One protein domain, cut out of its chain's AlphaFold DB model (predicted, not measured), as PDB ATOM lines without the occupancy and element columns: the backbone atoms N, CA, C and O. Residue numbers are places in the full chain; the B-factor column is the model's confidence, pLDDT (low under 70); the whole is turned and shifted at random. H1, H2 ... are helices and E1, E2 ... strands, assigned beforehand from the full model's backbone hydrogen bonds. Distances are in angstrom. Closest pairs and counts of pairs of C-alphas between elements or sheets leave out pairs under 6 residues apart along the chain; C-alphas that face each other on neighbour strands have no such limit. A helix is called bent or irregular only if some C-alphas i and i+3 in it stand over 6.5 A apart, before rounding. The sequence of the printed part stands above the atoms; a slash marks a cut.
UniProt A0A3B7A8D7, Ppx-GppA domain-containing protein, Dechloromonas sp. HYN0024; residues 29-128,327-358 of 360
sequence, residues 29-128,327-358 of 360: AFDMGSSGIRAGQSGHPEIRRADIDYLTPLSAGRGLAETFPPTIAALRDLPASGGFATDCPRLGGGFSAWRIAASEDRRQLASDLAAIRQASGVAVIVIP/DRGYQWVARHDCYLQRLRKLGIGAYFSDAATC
ATOM      1  N   ALA A  29      53.662  18.717 107.592       97.62
ATOM      2  CA  ALA A  29      54.298  18.278 106.365       97.62
ATOM      3  C   ALA A  29      53.891  16.840 106.042       97.62
ATOM      4  O   ALA A  29      53.805  15.992 106.933       97.62
ATOM      5  N   PHE A  30      53.672  16.573 104.758       97.88
ATOM      6  CA  PHE A  30      53.425  15.244 104.221       97.88
ATOM      7  C   PHE A  30      54.566  14.864 103.276       97.88
ATOM      8  O   PHE A  30      54.688  15.434 102.195       97.88
ATOM      9  N   ASP A  31      55.390  13.899 103.672       96.50
ATOM     10  CA  ASP A  31      56.384  13.258 102.812       96.50
ATOM     11  C   ASP A  31      55.669  12.256 101.898       96.50
ATOM     12  O   ASP A  31      55.237  11.193 102.349       96.50
ATOM     13  N   MET A  32      55.480  12.629 100.629       96.62
ATOM     14  CA  MET A  32      54.737  11.850  99.639       96.62
ATOM     15  C   MET A  32      55.713  11.195  98.658       96.62
ATOM     16  O   MET A  32      56.005  11.716  97.577       96.62
ATOM     17  N   GLY A  33      56.231  10.037  99.056       93.25
ATOM     18  CA  GLY A  33      57.130   9.220  98.252       93.25
ATOM     19  C   GLY A  33      56.405   8.272  97.295       93.25
ATOM     20  O   GLY A  33      55.193   8.301  97.121       93.25
ATOM     21  N   SER A  34      57.171   7.365  96.694       92.44
ATOM     22  CA  SER A  34      56.669   6.371  95.731       92.44
ATOM     23  C   SER A  34      55.851   5.224  96.336       92.44
ATOM     24  O   SER A  34      55.155   4.528  95.602       92.44
ATOM     25  N   SER A  35      55.958   5.013  97.650       90.19
ATOM     26  CA  SER A  35      55.343   3.874  98.351       90.19
ATOM     27  C   SER A  35      54.361   4.292  99.449       90.19
ATOM     28  O   SER A  35      53.894   3.437 100.196       90.19
ATOM     29  N   GLY A  36      54.068   5.586  99.589       93.81
ATOM     30  CA  GLY A  36      53.127   6.052 100.597       93.81
ATOM     31  C   GLY A  36      53.306   7.508 100.984       93.81
ATOM     32  O   GLY A  36      54.059   8.257 100.360       93.81
ATOM     33  N   ILE A  37      52.584   7.879 102.034       96.31
ATOM     34  CA  ILE A  37      52.612   9.201 102.652       96.31
ATOM     35  C   ILE A  37      53.005   9.040 104.113       96.31
ATOM     36  O   ILE A  37      52.456   8.183 104.808       96.31
ATOM     37  N   ARG A  38      53.909   9.891 104.592       95.56
ATOM     38  CA  ARG A  38      54.174  10.089 106.022       95.56
ATOM     39  C   ARG A  38      53.803  11.513 106.403       95.56
ATOM     40  O   ARG A  38      54.097  12.424 105.641       95.56
ATOM     41  N   ALA A  39      53.181  11.712 107.555       96.75
ATOM     42  CA  ALA A  39      52.751  13.017 108.040       96.75
ATOM     43  C   ALA A  39      53.386  13.317 109.400       96.75
ATOM     44  O   ALA A  39      53.352  12.463 110.287       96.75
ATOM     45  N   GLY A  40      53.909  14.530 109.562       95.50
ATOM     46  CA  GLY A  40      54.451  15.034 110.825       95.50
ATOM     47  C   GLY A  40      54.084  16.499 111.054       95.50
ATOM     48  O   GLY A  40      53.720  17.205 110.109       95.50
ATOM     49  N   GLN A  41      54.193  16.947 112.304       95.56
ATOM     50  CA  GLN A  41      53.964  18.334 112.712       95.56
ATOM     51  C   GLN A  41      55.165  18.866 113.504       95.56
ATOM     52  O   GLN A  41      55.751  18.133 114.300       95.56
ATOM     53  N   SER A  42      55.505  20.148 113.329       93.12
ATOM     54  CA  SER A  42      56.519  20.833 114.146       93.12
ATOM     55  C   SER A  42      56.249  20.662 115.642       93.12
ATOM     56  O   SER A  42      55.110  20.807 116.097       93.12
ATOM     57  N   GLY A  43      57.299  20.347 116.404       88.12
ATOM     58  CA  GLY A  43      57.217  20.131 117.851       88.12
ATOM     59  C   GLY A  43      56.369  18.929 118.288       88.12
ATOM     60  O   GLY A  43      56.150  18.760 119.486       88.12
ATOM     61  N   HIS A  44      55.888  18.096 117.359       88.50
ATOM     62  CA  HIS A  44      55.056  16.938 117.669       88.50
ATOM     63  C   HIS A  44      55.818  15.632 117.389       88.50
ATOM     64  O   HIS A  44      56.296  15.438 116.270       88.50
ATOM     65  N   PRO A  45      55.932  14.713 118.365       84.31
ATOM     66  CA  PRO A  45      56.699  13.480 118.184       84.31
ATOM     67  C   PRO A  45      55.972  12.445 117.315       84.31
ATOM     68  O   PRO A  45      56.616  11.611 116.681       84.31
ATOM     69  N   GLU A  46      54.633  12.478 117.297       86.75
ATOM     70  CA  GLU A  46      53.832  11.485 116.578       86.75
ATOM     71  C   GLU A  46      53.949  11.656 115.066       86.75
ATOM     72  O   GLU A  46      53.792  12.757 114.534       86.75
ATOM     73  N   ILE A  47      54.146  10.537 114.372       89.56
ATOM     74  CA  ILE A  47      54.196  10.483 112.915       89.56
ATOM     75  C   ILE A  47      53.227   9.422 112.435       89.56
ATOM     76  O   ILE A  47      53.186   8.295 112.930       89.56
ATOM     77  N   ARG A  48      52.436   9.793 111.434       94.06
ATOM     78  CA  ARG A  48      51.425   8.920 110.844       94.06
ATOM     79  C   ARG A  48      51.824   8.542 109.435       94.06
ATOM     80  O   ARG A  48      52.503   9.302 108.751       94.06
ATOM     81  N   ARG A  49      51.408   7.359 108.991       94.94
ATOM     82  CA  ARG A  49      51.720   6.872 107.648       94.94
ATOM     83  C   ARG A  49      50.534   6.186 106.989       94.94
ATOM     84  O   ARG A  49      49.717   5.578 107.674       94.94
ATOM     85  N   ALA A  50      50.510   6.236 105.666       95.81
ATOM     86  CA  ALA A  50      49.625   5.452 104.817       95.81
ATOM     87  C   ALA A  50      50.440   4.846 103.669       95.81
ATOM     88  O   ALA A  50      51.201   5.555 103.007       95.81
ATOM     89  N   ASP A  51      50.275   3.546 103.432       94.38
ATOM     90  CA  ASP A  51      50.941   2.839 102.338       94.38
ATOM     91  C   ASP A  51      50.122   3.009 101.048       94.38
ATOM     92  O   ASP A  51      48.933   2.693 101.007       94.38
ATOM     93  N   ILE A  52      50.747   3.550  99.997       95.19
ATOM     94  CA  ILE A  52      50.112   3.815  98.694       95.19
ATOM     95  C   ILE A  52      51.139   3.529  97.600       95.19
ATOM     96  O   ILE A  52      52.201   4.150  97.565       95.19
ATOM     97  N   ASP A  53      50.840   2.603  96.690       93.12
ATOM     98  CA  ASP A  53      51.751   2.283  95.591       93.12
ATOM     99  C   ASP A  53      51.514   3.185  94.377       93.12
ATOM    100  O   ASP A  53      50.690   2.891  93.512       93.12
ATOM    101  N   TYR A  54      52.269   4.279  94.296       95.00
ATOM    102  CA  TYR A  54      52.184   5.216  93.175       95.00
ATOM    103  C   TYR A  54      52.887   4.712  91.914       95.00
ATOM    104  O   TYR A  54      52.552   5.122  90.804       95.00
ATOM    105  N   LEU A  55      53.880   3.827  92.056       92.31
ATOM    106  CA  LEU A  55      54.711   3.417  90.925       92.31
ATOM    107  C   LEU A  55      54.041   2.388  90.028       92.31
ATOM    108  O   LEU A  55      54.328   2.386  88.834       92.31
ATOM    109  N   THR A  56      53.179   1.526  90.562       90.06
ATOM    110  CA  THR A  56      52.464   0.524  89.760       90.06
ATOM    111  C   THR A  56      51.580   1.157  88.674       90.06
ATOM    112  O   THR A  56      51.800   0.847  87.500       90.06
ATOM    113  N   PRO A  57      50.639   2.072  88.987       91.06
ATOM    114  CA  PRO A  57      49.806   2.694  87.957       91.06
ATOM    115  C   PRO A  57      50.612   3.602  87.013       91.06
ATOM    116  O   PRO A  57      50.401   3.545  85.800       91.06
ATOM    117  N   LEU A  58      51.609   4.340  87.525       90.75
ATOM    118  CA  LEU A  58      52.534   5.118  86.688       90.75
ATOM    119  C   LEU A  58      53.292   4.235  85.690       90.75
ATOM    120  O   LEU A  58      53.324   4.517  84.498       90.75
ATOM    121  N   SER A  59      53.854   3.115  86.150       85.75
ATOM    122  CA  SER A  59      54.609   2.190  85.293       85.75
ATOM    123  C   SER A  59      53.759   1.566  84.188       85.75
ATOM    124  O   SER A  59      54.305   1.166  83.163       85.75
ATOM    125  N   ALA A  60      52.446   1.473  84.400       86.81
ATOM    126  CA  ALA A  60      51.486   0.968  83.430       86.81
ATOM    127  C   ALA A  60      50.906   2.062  82.512       86.81
ATOM    128  O   ALA A  60      50.007   1.771  81.727       86.81
ATOM    129  N   GLY A  61      51.378   3.311  82.616       87.25
ATOM    130  CA  GLY A  61      50.888   4.436  81.816       87.25
ATOM    131  C   GLY A  61      49.491   4.926  82.205       87.25
ATOM    132  O   GLY A  61      48.866   5.649  81.436       87.25
ATOM    133  N   ARG A  62      48.985   4.538  83.383       88.19
ATOM    134  CA  ARG A  62      47.639   4.908  83.863       88.19
ATOM    135  C   ARG A  62      47.628   6.185  84.714       88.19
ATOM    136  O   ARG A  62      46.566   6.682  85.077       88.19
ATOM    137  N   GLY A  63      48.807   6.747  84.992       88.62
ATOM    138  CA  GLY A  63      48.966   8.004  85.723       88.62
ATOM    139  C   GLY A  63      48.726   7.877  87.233       88.62
ATOM    140  O   GLY A  63      48.626   6.781  87.777       88.62
ATOM    141  N   LEU A  64      48.643   9.020  87.923       92.81
ATOM    142  CA  LEU A  64      48.397   9.084  89.372       92.81
ATOM    143  C   LEU A  64      46.905   9.074  89.743       92.81
ATOM    144  O   LEU A  64      46.575   8.914  90.915       92.81
ATOM    145  N   ALA A  65      45.996   9.237  88.779       91.81
ATOM    146  CA  ALA A  65      44.562   9.370  89.050       91.81
ATOM    147  C   ALA A  65      43.982   8.181  89.838       91.81
ATOM    148  O   ALA A  65      43.173   8.376  90.746       91.81
ATOM    149  N   GLU A  66      44.453   6.959  89.564       90.56
ATOM    150  CA  GLU A  66      44.039   5.746  90.289       90.56
ATOM    151  C   GLU A  66      44.364   5.792  91.786       90.56
ATOM    152  O   GLU A  66      43.682   5.156  92.588       90.56
ATOM    153  N   THR A  67      45.378   6.562  92.188       95.56
ATOM    154  CA  THR A  67      45.773   6.678  93.595       95.56
ATOM    155  C   THR A  67      45.094   7.841  94.311       95.56
ATOM    156  O   THR A  67      45.294   7.996  95.512       95.56
ATOM    157  N   PHE A  68      44.279   8.667  93.643       94.88
ATOM    158  CA  PHE A  68      43.700   9.856  94.283       94.88
ATOM    159  C   PHE A  68      42.805   9.547  95.477       94.88
ATOM    160  O   PHE A  68      42.994  10.212  96.497       94.88
ATOM    161  N   PRO A  69      41.873   8.573  95.424       96.06
ATOM    162  CA  PRO A  69      41.035   8.287  96.583       96.06
ATOM    163  C   PRO A  69      41.849   7.972  97.853       96.06
ATOM    164  O   PRO A  69      41.631   8.657  98.858       96.06
ATOM    165  N   PRO A  70      42.833   7.041  97.844       97.75
ATOM    166  CA  PRO A  70      43.654   6.809  99.029       97.75
ATOM    167  C   PRO A  70      44.571   7.994  99.374       97.75
ATOM    168  O   PRO A  70      44.776   8.262 100.556       97.75
ATOM    169  N   THR A  71      45.083   8.752  98.394       98.25
ATOM    170  CA  THR A  71      45.881   9.963  98.660       98.25
ATOM    171  C   THR A  71      45.072  11.025  99.407       98.25
ATOM    172  O   THR A  71      45.535  11.548 100.418       98.25
ATOM    173  N   ILE A  72      43.860  11.335  98.944       98.19
ATOM    174  CA  ILE A  72      42.982  12.346  99.550       98.19
ATOM    175  C   ILE A  72      42.578  11.923 100.963       98.19
ATOM    176  O   ILE A  72      42.647  12.739 101.883       98.19
ATOM    177  N   ALA A  73      42.209  10.650 101.149       97.94
ATOM    178  CA  ALA A  73      41.888  10.107 102.466       97.94
ATOM    179  C   ALA A  73      43.075  10.253 103.430       97.94
ATOM    180  O   ALA A  73      42.923  10.814 104.512       97.94
ATOM    181  N   ALA A  74      44.282   9.863 103.013       98.00
ATOM    182  CA  ALA A  74      45.479   9.991 103.838       98.00
ATOM    183  C   ALA A  74      45.792  11.453 104.218       98.00
ATOM    184  O   ALA A  74      46.071  11.742 105.380       98.00
ATOM    185  N   LEU A  75      45.701  12.396 103.275       97.94
ATOM    186  CA  LEU A  75      45.954  13.819 103.548       97.94
ATOM    187  C   LEU A  75      44.952  14.427 104.546       97.94
ATOM    188  O   LEU A  75      45.307  15.338 105.298       97.94
ATOM    189  N   ARG A  76      43.717  13.916 104.580       95.06
ATOM    190  CA  ARG A  76      42.677  14.335 105.528       95.06
ATOM    191  C   ARG A  76      42.814  13.650 106.891       95.06
ATOM    192  O   ARG A  76      42.701  14.315 107.919       95.06
ATOM    193  N   ASP A  77      43.061  12.342 106.894       96.25
ATOM    194  CA  ASP A  77      42.870  11.484 108.070       96.25
ATOM    195  C   ASP A  77      44.152  11.318 108.903       96.25
ATOM    196  O   ASP A  77      44.080  11.182 110.129       96.25
ATOM    197  N   LEU A  78      45.338  11.391 108.280       96.75
ATOM    198  CA  LEU A  78      46.609  11.272 109.005       96.75
ATOM    199  C   LEU A  78      46.770  12.357 110.087       96.75
ATOM    200  O   LEU A  78      47.096  11.981 111.210       96.75
ATOM    201  N   PRO A  79      46.480  13.654 109.843       95.69
ATOM    202  CA  PRO A  79      46.572  14.666 110.893       95.69
ATOM    203  C   PRO A  79      45.630  14.408 112.069       95.69
ATOM    204  O   PRO A  79      46.052  14.475 113.220       95.69
ATOM    205  N   ALA A  80      44.372  14.051 111.786       93.12
ATOM    206  CA  ALA A  80      43.373  13.780 112.816       93.12
ATOM    207  C   ALA A  80      43.775  12.574 113.678       93.12
ATOM    208  O   ALA A  80      43.766  12.653 114.904       93.12
ATOM    209  N   SER A  81      44.210  11.481 113.043       93.06
ATOM    210  CA  SER A  81      44.707  10.301 113.761       93.06
ATOM    211  C   SER A  81      45.993  10.583 114.549       93.06
ATOM    212  O   SER A  81      46.277   9.905 115.534       93.06
ATOM    213  N   GLY A  82      46.798  11.560 114.124       91.12
ATOM    214  CA  GLY A  82      48.030  11.991 114.789       91.12
ATOM    215  C   GLY A  82      47.824  12.974 115.940       91.12
ATOM    216  O   GLY A  82      48.793  13.281 116.623       91.12
ATOM    217  N   GLY A  83      46.597  13.468 116.157       93.50
ATOM    218  CA  GLY A  83      46.335  14.536 117.125       93.50
ATOM    219  C   GLY A  83      46.943  15.882 116.721       93.50
ATOM    220  O   GLY A  83      47.206  16.719 117.580       93.50
ATOM    221  N   PHE A  84      47.197  16.089 115.426       95.31
ATOM    222  CA  PHE A  84      47.810  17.315 114.925       95.31
ATOM    223  C   PHE A  84      46.837  18.494 115.036       95.31
ATOM    224  O   PHE A  84      45.620  18.350 114.885       95.31
ATOM    225  N   ALA A  85      47.389  19.679 115.272       92.81
ATOM    226  CA  ALA A  85      46.657  20.929 115.312       92.81
ATOM    227  C   ALA A  85      45.989  21.211 113.956       92.81
ATOM    228  O   ALA A  85      46.524  20.942 112.879       92.81
ATOM    229  N   THR A  86      44.762  21.721 114.004       90.75
ATOM    230  CA  THR A  86      43.907  21.800 112.808       90.75
ATOM    231  C   THR A  86      44.183  23.033 111.951       90.75
ATOM    232  O   THR A  86      43.941  22.981 110.742       90.75
ATOM    233  N   ASP A  87      44.725  24.087 112.557       92.06
ATOM    234  CA  ASP A  87      44.973  25.423 112.010       92.06
ATOM    235  C   ASP A  87      46.381  25.609 111.424       92.06
ATOM    236  O   ASP A  87      46.670  26.633 110.803       92.06
ATOM    237  N   CYS A  88      47.256  24.612 111.560       95.25
ATOM    238  CA  CYS A  88      48.620  24.710 111.061       95.25
ATOM    239  C   CYS A  88      48.672  24.570 109.530       95.25
ATOM    240  O   CYS A  88      48.057  23.650 108.974       95.25
ATOM    241  N   PRO A  89      49.429  25.438 108.826       96.06
ATOM    242  CA  PRO A  89      49.682  25.302 107.399       96.06
ATOM    243  C   PRO A  89      50.165  23.901 107.025       96.06
ATOM    244  O   PRO A  89      51.003  23.306 107.708       96.06
ATOM    245  N   ARG A  90      49.649  23.391 105.904       97.75
ATOM    246  CA  ARG A  90      49.867  22.019 105.434       97.75
ATOM    247  C   ARG A  90      50.606  22.013 104.101       97.75
ATOM    248  O   ARG A  90      50.119  22.592 103.133       97.75
ATOM    249  N   LEU A  91      51.743  21.325 104.048       98.31
ATOM    250  CA  LEU A  91      52.558  21.157 102.845       98.31
ATOM    251  C   LEU A  91      52.640  19.680 102.465       98.31
ATOM    252  O   LEU A  91      53.142  18.872 103.241       98.31
ATOM    253  N   GLY A  92      52.205  19.329 101.257       98.38
ATOM    254  CA  GLY A  92      52.545  18.046 100.648       98.38
ATOM    255  C   GLY A  92      53.833  18.143  99.840       98.38
ATOM    256  O   GLY A  92      53.867  18.832  98.826       98.38
ATOM    257  N   GLY A  93      54.888  17.450 100.255       98.19
ATOM    258  CA  GLY A  93      56.120  17.305  99.485       98.19
ATOM    259  C   GLY A  93      56.022  16.105  98.547       98.19
ATOM    260  O   GLY A  93      56.161  14.965  98.980       98.19
ATOM    261  N   GLY A  94      55.778  16.355  97.260       97.50
ATOM    262  CA  GLY A  94      55.718  15.325  96.228       97.50
ATOM    263  C   GLY A  94      57.109  14.918  95.745       97.50
ATOM    264  O   GLY A  94      57.751  15.661  94.997       97.50
ATOM    265  N   PHE A  95      57.565  13.726  96.125       95.31
ATOM    266  CA  PHE A  95      58.861  13.164  95.730       95.31
ATOM    267  C   PHE A  95      58.735  12.138  94.597       95.31
ATOM    268  O   PHE A  95      57.646  11.816  94.150       95.31
ATOM    269  N   SER A  96      59.858  11.604  94.118       93.56
ATOM    270  CA  SER A  96      59.975  10.435  93.230       93.56
ATOM    271  C   SER A  96      58.839  10.234  92.199       93.56
ATOM    272  O   SER A  96      58.938  10.789  91.105       93.56
ATOM    273  N   ALA A  97      57.763   9.505  92.534       95.31
ATOM    274  CA  ALA A  97      56.570   9.308  91.701       95.31
ATOM    275  C   ALA A  97      55.981  10.611  91.129       95.31
ATOM    276  O   ALA A  97      55.646  10.676  89.949       95.31
ATOM    277  N   TRP A  98      55.936  11.682  91.920       96.88
ATOM    278  CA  TRP A  98      55.449  12.995  91.494       96.88
ATOM    279  C   TRP A  98      56.374  13.649  90.462       96.88
ATOM    280  O   TRP A  98      55.911  14.307  89.534       96.88
ATOM    281  N   ARG A  99      57.693  13.436  90.571       96.19
ATOM    282  CA  ARG A  99      58.651  13.890  89.548       96.19
ATOM    283  C   ARG A  99      58.549  13.073  88.265       96.19
ATOM    284  O   ARG A  99      58.700  13.644  87.191       96.19
ATOM    285  N   ILE A 100      58.281  11.773  88.376       94.94
ATOM    286  CA  ILE A 100      58.047  10.895  87.223       94.94
ATOM    287  C   ILE A 100      56.799  11.365  86.475       94.94
ATOM    288  O   ILE A 100      56.903  11.696  85.297       94.94
ATOM    289  N   ALA A 101      55.679  11.551  87.177       95.81
ATOM    290  CA  ALA A 101      54.459  12.108  86.595       95.81
ATOM    291  C   ALA A 101      54.703  13.483  85.943       95.81
ATOM    292  O   ALA A 101      54.204  13.759  84.856       95.81
ATOM    293  N   ALA A 102      55.532  14.338  86.558       95.81
ATOM    294  CA  ALA A 102      55.884  15.641  85.989       95.81
ATOM    295  C   ALA A 102      56.688  15.512  84.686       95.81
ATOM    296  O   ALA A 102      56.565  16.362  83.802       95.81
ATOM    297  N   SER A 103      57.544  14.493  84.590       93.50
ATOM    298  CA  SER A 103      58.347  14.223  83.395       93.50
ATOM    299  C   SER A 103      57.534  13.605  82.258       93.50
ATOM    300  O   SER A 103      57.842  13.874  81.101       93.50
ATOM    301  N   GLU A 104      56.495  12.834  82.586       93.62
ATOM    302  CA  GLU A 104      55.574  12.231  81.618       93.62
ATOM    303  C   GLU A 104      54.601  13.276  81.065       93.62
ATOM    304  O   GLU A 104      54.563  13.513  79.860       93.62
ATOM    305  N   ASP A 105      53.860  13.956  81.947       95.62
ATOM    306  CA  ASP A 105      52.964  15.047  81.569       95.62
ATOM    307  C   ASP A 105      52.766  16.045  82.722       95.62
ATOM    308  O   ASP A 105      51.862  15.951  83.557       95.62
ATOM    309  N   ARG A 106      53.590  17.097  82.729       96.25
ATOM    310  CA  ARG A 106      53.479  18.209  83.688       96.25
ATOM    311  C   ARG A 106      52.151  18.969  83.642       96.25
ATOM    312  O   ARG A 106      51.826  19.649  84.616       96.25
ATOM    313  N   ARG A 107      51.413  18.952  82.523       97.06
ATOM    314  CA  ARG A 107      50.112  19.637  82.439       97.06
ATOM    315  C   ARG A 107      49.046  18.811  83.129       97.06
ATOM    316  O   ARG A 107      48.311  19.386  83.932       97.06
ATOM    317  N   GLN A 108      49.026  17.507  82.863       96.69
ATOM    318  CA  GLN A 108      48.157  16.572  83.568       96.69
ATOM    319  C   GLN A 108      48.454  16.596  85.066       96.69
ATOM    320  O   GLN A 108      47.552  16.874  85.852       96.69
ATOM    321  N   LEU A 109      49.727  16.481  85.462       97.62
ATOM    322  CA  LEU A 109      50.105  16.541  86.873       97.62
ATOM    323  C   LEU A 109      49.640  17.839  87.552       97.62
ATOM    324  O   LEU A 109      49.169  17.821  88.683       97.62
ATOM    325  N   ALA A 110      49.759  18.992  86.893       98.31
ATOM    326  CA  ALA A 110      49.294  20.243  87.486       98.31
ATOM    327  C   ALA A 110      47.767  20.277  87.695       98.31
ATOM    328  O   ALA A 110      47.300  20.924  88.631       98.31
ATOM    329  N   SER A 111      46.989  19.610  86.838       97.56
ATOM    330  CA  SER A 111      45.543  19.436  87.034       97.56
ATOM    331  C   SER A 111      45.245  18.461  88.176       97.56
ATOM    332  O   SER A 111      44.400  18.748  89.020       97.56
ATOM    333  N   ASP A 112      46.003  17.371  88.260       97.19
ATOM    334  CA  ASP A 112      45.908  16.368  89.324       97.19
ATOM    335  C   ASP A 112      46.162  16.981  90.711       97.19
ATOM    336  O   ASP A 112      45.380  16.806  91.646       97.19
ATOM    337  N   LEU A 113      47.220  17.787  90.837       98.38
ATOM    338  CA  LEU A 113      47.560  18.500  92.072       98.38
ATOM    339  C   LEU A 113      46.490  19.532  92.466       98.38
ATOM    340  O   LEU A 113      46.273  19.756  93.657       98.38
ATOM    341  N   ALA A 114      45.817  20.155  91.490       98.25
ATOM    342  CA  ALA A 114      44.688  21.047  91.757       98.25
ATOM    343  C   ALA A 114      43.499  20.273  92.346       98.25
ATOM    344  O   ALA A 114      42.933  20.697  93.353       98.25
ATOM    345  N   ALA A 115      43.167  19.117  91.763       97.31
ATOM    346  CA  ALA A 115      42.087  18.256  92.240       97.31
ATOM    347  C   ALA A 115      42.362  17.730  93.658       97.31
ATOM    348  O   ALA A 115      41.481  17.771  94.518       97.31
ATOM    349  N   ILE A 116      43.603  17.316  93.943       98.06
ATOM    350  CA  ILE A 116      44.015  16.897  95.290       98.06
ATOM    351  C   ILE A 116      43.853  18.042  96.290       98.06
ATOM    352  O   ILE A 116      43.275  17.828  97.359       98.06
ATOM    353  N   ARG A 117      44.313  19.260  95.963       98.00
ATOM    354  CA  ARG A 117      44.144  20.426  96.845       98.00
ATOM    355  C   ARG A 117      42.671  20.739  97.082       98.00
ATOM    356  O   ARG A 117      42.294  20.974  98.223       98.00
ATOM    357  N   GLN A 118      41.842  20.713  96.041       97.56
ATOM    358  CA  GLN A 118      40.407  20.977  96.158       97.56
ATOM    359  C   GLN A 118      39.709  19.966  97.078       97.56
ATOM    360  O   GLN A 118      38.852  20.354  97.867       97.56
ATOM    361  N   ALA A 119      40.075  18.685  96.995       97.56
ATOM    362  CA  ALA A 119      39.421  17.623  97.756       97.56
ATOM    363  C   ALA A 119      39.971  17.437  99.182       97.56
ATOM    364  O   ALA A 119      39.228  17.039 100.076       97.56
ATOM    365  N   SER A 120      41.263  17.698  99.405       96.94
ATOM    366  CA  SER A 120      41.930  17.461 100.700       96.94
ATOM    367  C   SER A 120      42.245  18.732 101.491       96.94
ATOM    368  O   SER A 120      42.556  18.657 102.678       96.94
ATOM    369  N   GLY A 121      42.224  19.897 100.840       96.19
ATOM    370  CA  GLY A 121      42.726  21.154 101.392       96.19
ATOM    371  C   GLY A 121      44.258  21.261 101.437       96.19
ATOM    372  O   GLY A 121      44.773  22.299 101.846       96.19
ATOM    373  N   VAL A 122      45.005  20.232 101.019       98.19
ATOM    374  CA  VAL A 122      46.475  20.220 101.080       98.19
ATOM    375  C   VAL A 122      47.077  20.571  99.722       98.19
ATOM    376  O   VAL A 122      46.837  19.901  98.719       98.19
ATOM    377  N   ALA A 123      47.901  21.616  99.695       98.25
ATOM    378  CA  ALA A 123      48.696  21.960  98.524       98.25
ATOM    379  C   ALA A 123      49.922  21.041  98.434       98.25
ATOM    380  O   ALA A 123      50.753  21.000  99.344       98.25
ATOM    381  N   VAL A 124      50.035  20.323  97.317       98.56
ATOM    382  CA  VAL A 124      51.178  19.450  97.031       98.56
ATOM    383  C   VAL A 124      52.142  20.156  96.074       98.56
ATOM    384  O   VAL A 124      51.735  20.648  95.015       98.56
ATOM    385  N   ILE A 125      53.416  20.205  96.461       98.62
ATOM    386  CA  ILE A 125      54.543  20.805  95.746       98.62
ATOM    387  C   ILE A 125      55.495  19.686  95.324       98.62
ATOM    388  O   ILE A 125      55.980  18.926  96.156       98.62
ATOM    389  N   VAL A 126      55.788  19.583  94.030       98.31
ATOM    390  CA  VAL A 126      56.769  18.628  93.499       98.31
ATOM    391  C   VAL A 126      58.171  19.082  93.894       98.31
ATOM    392  O   VAL A 126      58.660  20.104  93.400       98.31
ATOM    393  N   ILE A 127      58.818  18.317  94.772       97.69
ATOM    394  CA  ILE A 127      60.128  18.651  95.323       97.69
ATOM    395  C   ILE A 127      61.238  18.162  94.379       97.69
ATOM    396  O   ILE A 127      61.271  16.977  94.015       97.69
ATOM    397  N   PRO A 128      62.183  19.035  93.980       95.00
ATOM    398  CA  PRO A 128      63.336  18.641  93.181       95.00
ATOM    399  C   PRO A 128      64.213  17.605  93.883       95.00
ATOM    400  O   PRO A 128      64.385  17.619  95.096       95.00
ATOM    401  N   ASP A 327      60.580  26.869 104.330       96.31
ATOM    402  CA  ASP A 327      59.884  28.145 104.131       96.31
ATOM    403  C   ASP A 327      59.423  28.367 102.684       96.31
ATOM    404  O   ASP A 327      58.350  28.931 102.453       96.31
ATOM    405  N   ARG A 328      60.196  27.912 101.693       97.06
ATOM    406  CA  ARG A 328      59.868  28.088 100.275       97.06
ATOM    407  C   ARG A 328      58.675  27.225  99.876       97.06
ATOM    408  O   ARG A 328      57.778  27.708  99.183       97.06
ATOM    409  N   GLY A 329      58.641  25.974 100.322       97.44
ATOM    410  CA  GLY A 329      57.490  25.090 100.168       97.44
ATOM    411  C   GLY A 329      56.220  25.724 100.734       97.44
ATOM    412  O   GLY A 329      55.212  25.812 100.033       97.44
ATOM    413  N   TYR A 330      56.279  26.276 101.950       97.56
ATOM    414  CA  TYR A 330      55.131  26.957 102.564       97.56
ATOM    415  C   TYR A 330      54.747  28.275 101.868       97.56
ATOM    416  O   TYR A 330      53.559  28.589 101.757       97.56
ATOM    417  N   GLN A 331      55.702  29.025 101.313       97.00
ATOM    418  CA  GLN A 331      55.395  30.178 100.455       97.00
ATOM    419  C   GLN A 331      54.629  29.766  99.190       97.00
ATOM    420  O   GLN A 331      53.742  30.504  98.747       97.00
ATOM    421  N   TRP A 332      54.948  28.594  98.629       98.12
ATOM    422  CA  TRP A 332      54.226  28.026  97.496       98.12
ATOM    423  C   TRP A 332      52.850  27.484  97.860       98.12
ATOM    424  O   TRP A 332      51.923  27.657  97.071       98.12
ATOM    425  N   VAL A 333      52.686  26.897  99.048       96.94
ATOM    426  CA  VAL A 333      51.370  26.496  99.580       96.94
ATOM    427  C   VAL A 333      50.411  27.686  99.581       96.94
ATOM    428  O   VAL A 333      49.295  27.575  99.074       96.94
ATOM    429  N   ALA A 334      50.868  28.849 100.056       96.06
ATOM    430  CA  ALA A 334      50.066  30.072 100.079       96.06
ATOM    431  C   ALA A 334      49.698  30.605  98.678       96.06
ATOM    432  O   ALA A 334      48.785  31.411  98.555       96.06
ATOM    433  N   ARG A 335      50.397  30.173  97.619       97.25
ATOM    434  CA  ARG A 335      50.260  30.676  96.237       97.25
ATOM    435  C   ARG A 335      50.125  29.534  95.231       97.25
ATOM    436  O   ARG A 335      50.674  29.587  94.125       97.25
ATOM    437  N   HIS A 336      49.430  28.471  95.629       97.94
ATOM    438  CA  HIS A 336      49.478  27.195  94.914       97.94
ATOM    439  C   HIS A 336      48.969  27.293  93.473       97.94
ATOM    440  O   HIS A 336      49.567  26.707  92.579       97.94
ATOM    441  N   ASP A 337      47.966  28.122  93.183       97.81
ATOM    442  CA  ASP A 337      47.487  28.284  91.803       97.81
ATOM    443  C   ASP A 337      48.567  28.867  90.880       97.81
ATOM    444  O   ASP A 337      48.741  28.422  89.740       97.81
ATOM    445  N   CYS A 338      49.374  29.801  91.393       98.19
ATOM    446  CA  CYS A 338      50.538  30.305  90.676       98.19
ATOM    447  C   CYS A 338      51.640  29.240  90.562       98.19
ATOM    448  O   CYS A 338      52.237  29.094  89.492       98.19
ATOM    449  N   TYR A 339      51.878  28.454  91.621       98.56
ATOM    450  CA  TYR A 339      52.794  27.310  91.565       98.56
ATOM    451  C   TYR A 339      52.418  26.362  90.421       98.56
ATOM    452  O   TYR A 339      53.266  26.034  89.591       98.56
ATOM    453  N   LEU A 340      51.143  25.982  90.308       98.62
ATOM    454  CA  LEU A 340      50.656  25.082  89.262       98.62
ATOM    455  C   LEU A 340      50.840  25.673  87.860       98.62
ATOM    456  O   LEU A 340      51.218  24.963  86.928       98.62
ATOM    457  N   GLN A 341      50.630  26.980  87.681       98.25
ATOM    458  CA  GLN A 341      50.943  27.651  86.413       98.25
ATOM    459  C   GLN A 341      52.435  27.564  86.071       98.25
ATOM    460  O   GLN A 341      52.793  27.348  84.908       98.25
ATOM    461  N   ARG A 342      53.315  27.703  87.066       98.19
ATOM    462  CA  ARG A 342      54.760  27.564  86.866       98.19
ATOM    463  C   ARG A 342      55.175  26.128  86.629       98.19
ATOM    464  O   ARG A 342      55.994  25.916  85.747       98.19
ATOM    465  N   LEU A 343      54.582  25.152  87.308       98.50
ATOM    466  CA  LEU A 343      54.840  23.732  87.069       98.50
ATOM    467  C   LEU A 343      54.539  23.361  85.609       98.50
ATOM    468  O   LEU A 343      55.364  22.736  84.945       98.50
ATOM    469  N   ARG A 344      53.424  23.855  85.053       98.25
ATOM    470  CA  ARG A 344      53.081  23.662  83.631       98.25
ATOM    471  C   ARG A 344      54.136  24.228  82.671       98.25
ATOM    472  O   ARG A 344      54.358  23.651  81.610       98.25
ATOM    473  N   LYS A 345      54.767  25.357  83.018       97.25
ATOM    474  CA  LYS A 345      55.731  26.073  82.156       97.25
ATOM    475  C   LYS A 345      57.175  25.600  82.346       97.25
ATOM    476  O   LYS A 345      57.868  25.314  81.373       97.25
ATOM    477  N   LEU A 346      57.612  25.511  83.595       97.19
ATOM    478  CA  LEU A 346      58.994  25.292  84.027       97.19
ATOM    479  C   LEU A 346      59.259  23.843  84.469       97.19
ATOM    480  O   LEU A 346      60.407  23.476  84.703       97.19
ATOM    481  N   GLY A 347      58.219  23.014  84.602       96.62
ATOM    482  CA  GLY A 347      58.347  21.690  85.209       96.62
ATOM    483  C   GLY A 347      58.788  21.792  86.671       96.62
ATOM    484  O   GLY A 347      58.430  22.732  87.379       96.62
ATOM    485  N   ILE A 348      59.612  20.842  87.110       95.56
ATOM    486  CA  ILE A 348      60.118  20.756  88.492       95.56
ATOM    487  C   ILE A 348      60.908  22.020  88.899       95.56
ATOM    488  O   ILE A 348      60.945  22.378  90.075       95.56
ATOM    489  N   GLY A 349      61.464  22.765  87.933       96.75
ATOM    490  CA  GLY A 349      62.120  24.056  88.178       96.75
ATOM    491  C   GLY A 349      61.202  25.130  88.779       96.75
ATOM    492  O   GLY A 349      61.698  26.104  89.339       96.75
ATOM    493  N   ALA A 350      59.876  24.943  88.734       97.56
ATOM    494  CA  ALA A 350      58.907  25.825  89.381       97.56
ATOM    495  C   ALA A 350      59.185  26.013  90.878       97.56
ATOM    496  O   ALA A 350      59.060  27.134  91.368       97.56
ATOM    497  N   TYR A 351      59.638  24.964  91.574       98.06
ATOM    498  CA  TYR A 351      60.014  25.048  92.988       98.06
ATOM    499  C   TYR A 351      61.053  26.150  93.233       98.06
ATOM    500  O   TYR A 351      60.910  26.939  94.161       98.06
ATOM    501  N   PHE A 352      62.061  26.269  92.361       97.44
ATOM    502  CA  PHE A 352      63.147  27.234  92.539       97.44
ATOM    503  C   PHE A 352      62.795  28.673  92.149       97.44
ATOM    504  O   PHE A 352      63.554  29.589  92.464       97.44
ATOM    505  N   SER A 353      61.664  28.878  91.478       96.69
ATOM    506  CA  SER A 353      61.228  30.209  91.066       96.69
ATOM    507  C   SER A 353      60.709  31.040  92.252       96.69
ATOM    508  O   SER A 353      60.366  30.497  93.298       96.69
ATOM    509  N   ASP A 354      60.661  32.365  92.099       94.50
ATOM    510  CA  ASP A 354      60.306  33.280  93.191       94.50
ATOM    511  C   ASP A 354      58.787  33.375  93.407       94.50
ATOM    512  O   ASP A 354      58.076  33.926  92.562       94.50
ATOM    513  N   ALA A 355      58.282  32.859  94.527       93.62
ATOM    514  CA  ALA A 355      56.864  32.909  94.868       93.62
ATOM    515  C   ALA A 355      56.335  34.347  95.059       93.62
ATOM    516  O   ALA A 355      55.150  34.587  94.825       93.62
ATOM    517  N   ALA A 356      57.182  35.319  95.420       92.31
ATOM    518  CA  ALA A 356      56.768  36.699  95.692       92.31
ATOM    519  C   ALA A 356      56.274  37.449  94.443       92.31
ATOM    520  O   ALA A 356      55.496  38.393  94.551       92.31
ATOM    521  N   THR A 357      56.661  37.002  93.245       93.62
ATOM    522  CA  THR A 357      56.182  37.581  91.974       93.62
ATOM    523  C   THR A 357      54.781  37.103  91.573       93.62
ATOM    524  O   THR A 357      54.239  37.538  90.557       93.62
ATOM    525  N   CYS A 358      54.169  36.210  92.352       91.62
ATOM    526  CA  CYS A 358      52.765  35.846  92.211       91.62
ATOM    527  C   CYS A 358      51.899  36.761  93.085       91.62
ATOM    528  O   CYS A 358      52.227  37.010  94.247       91.62
TER     529      CYS A 358
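AT A GLANCE: This is residues 29 to 128 and 327 to 358 of the 360 residues of the protein "Ppx-GppA domain-containing protein" of Dechloromonas sp. HYN0024 (UniProt A0A3B7A8D7). A twisted sheet of five strands is covered on one face by H2 and H3b, one arm of the bent helix H3, and on the opposite face, towards edge strand E5, by the short helix H4. H3 folds back on itself, and the kinked helix H5 packs on both its arms and grazes the sheet. The printed part has 132 residues, with five named helices and five named strands in the order E1 E2 E3 H1 H2 E4 H3 E5 H4 H5; the sheet, E3 E2 E1 E4 E5, is mixed, and so is the class, helices and strands. It is compact, with a radius of gyration of the C-alphas of 13.9 A and spans of 38 by 38 by 22 A.

HOW THE PARTS SIT: E1, residues 29 to 33, E2, 36 to 41, and E3, 48 to 51, form a meander of two hairpins, each strand the antiparallel neighbour of the one before; N 31 and O 38 are 2.8 A apart, N 39 and O 48 2.8 A. H1, residues 55 to 59, is not on the sheet. H2, residues 65 to 81, irregular with C-alphas 66 and 69 7.4 A apart, lies over E2 and E1 at a height of 7.7 A over the sheet. E4, residues 90 to 94, is parallel to E1, with N 93 and O 30 2.8 A apart; E3, H1 H2, E4 is a split strand-helix-strand unit, E2 and E1 standing between its strands, with a right-handed crossover. H3, residues 97 to 120, was assigned as one helix by its hydrogen bonds but is bent, C-alphas 104 and 107 being 9.2 A apart, into arms H3a, 97 to 104, and H3b, 107 to 120. H1 and H3a only just touch, with 3 pairs of C-alphas within 8 A, the closest Leu 55 and Ala 97 at 6.2 A. E5, residues 123 to 126, is parallel to E4, with N 92 and O 123 2.9 A apart; E4, H3, E5 is a strand-helix-strand unit, two parallel neighbours joined through a helix, also right-handed. H3b lies over E5, on the same face as H2, which it touches, closest at C-alphas Ile 72 and Ser 120, 5.3 A. H4, residues 327 to 333, is on the opposite face, across the strands. H5, residues 336 to 352, irregular with C-alphas 345 and 348 9.4 A apart, touches H3b with residues 337 to 344 alone, closest at C-alphas Arg 107 and Arg 344, 5.1 A. Every O i to N i+4 pair is within hydrogen-bond range in H1, H3a, H3b and H4, but 9 of 13 in H2 and 8 of 13 in H5.

IN THESE COORDINATES: E1 begins at C-alpha 29, (54.298, 18.278, 106.365). H2 measures 24.7 A from first to last C-alpha, H3b 20.1 A and E2 17.3 A. H5 ends at C-alpha 352, (63.147, 27.234, 92.539).

THE WHOLE: The C-alphas farthest apart, Gly 43 and Gly 61, are 39.8 A apart. Residues 129 to 326 are not printed; C-alphas 128 and 327 are 14.9 A apart across the cut. Of the links printed whole, E2 to E3 and H2 to E4 are short and the others tight. The mean pLDDT of the printed part is 95.3, and no printed residue is under 70.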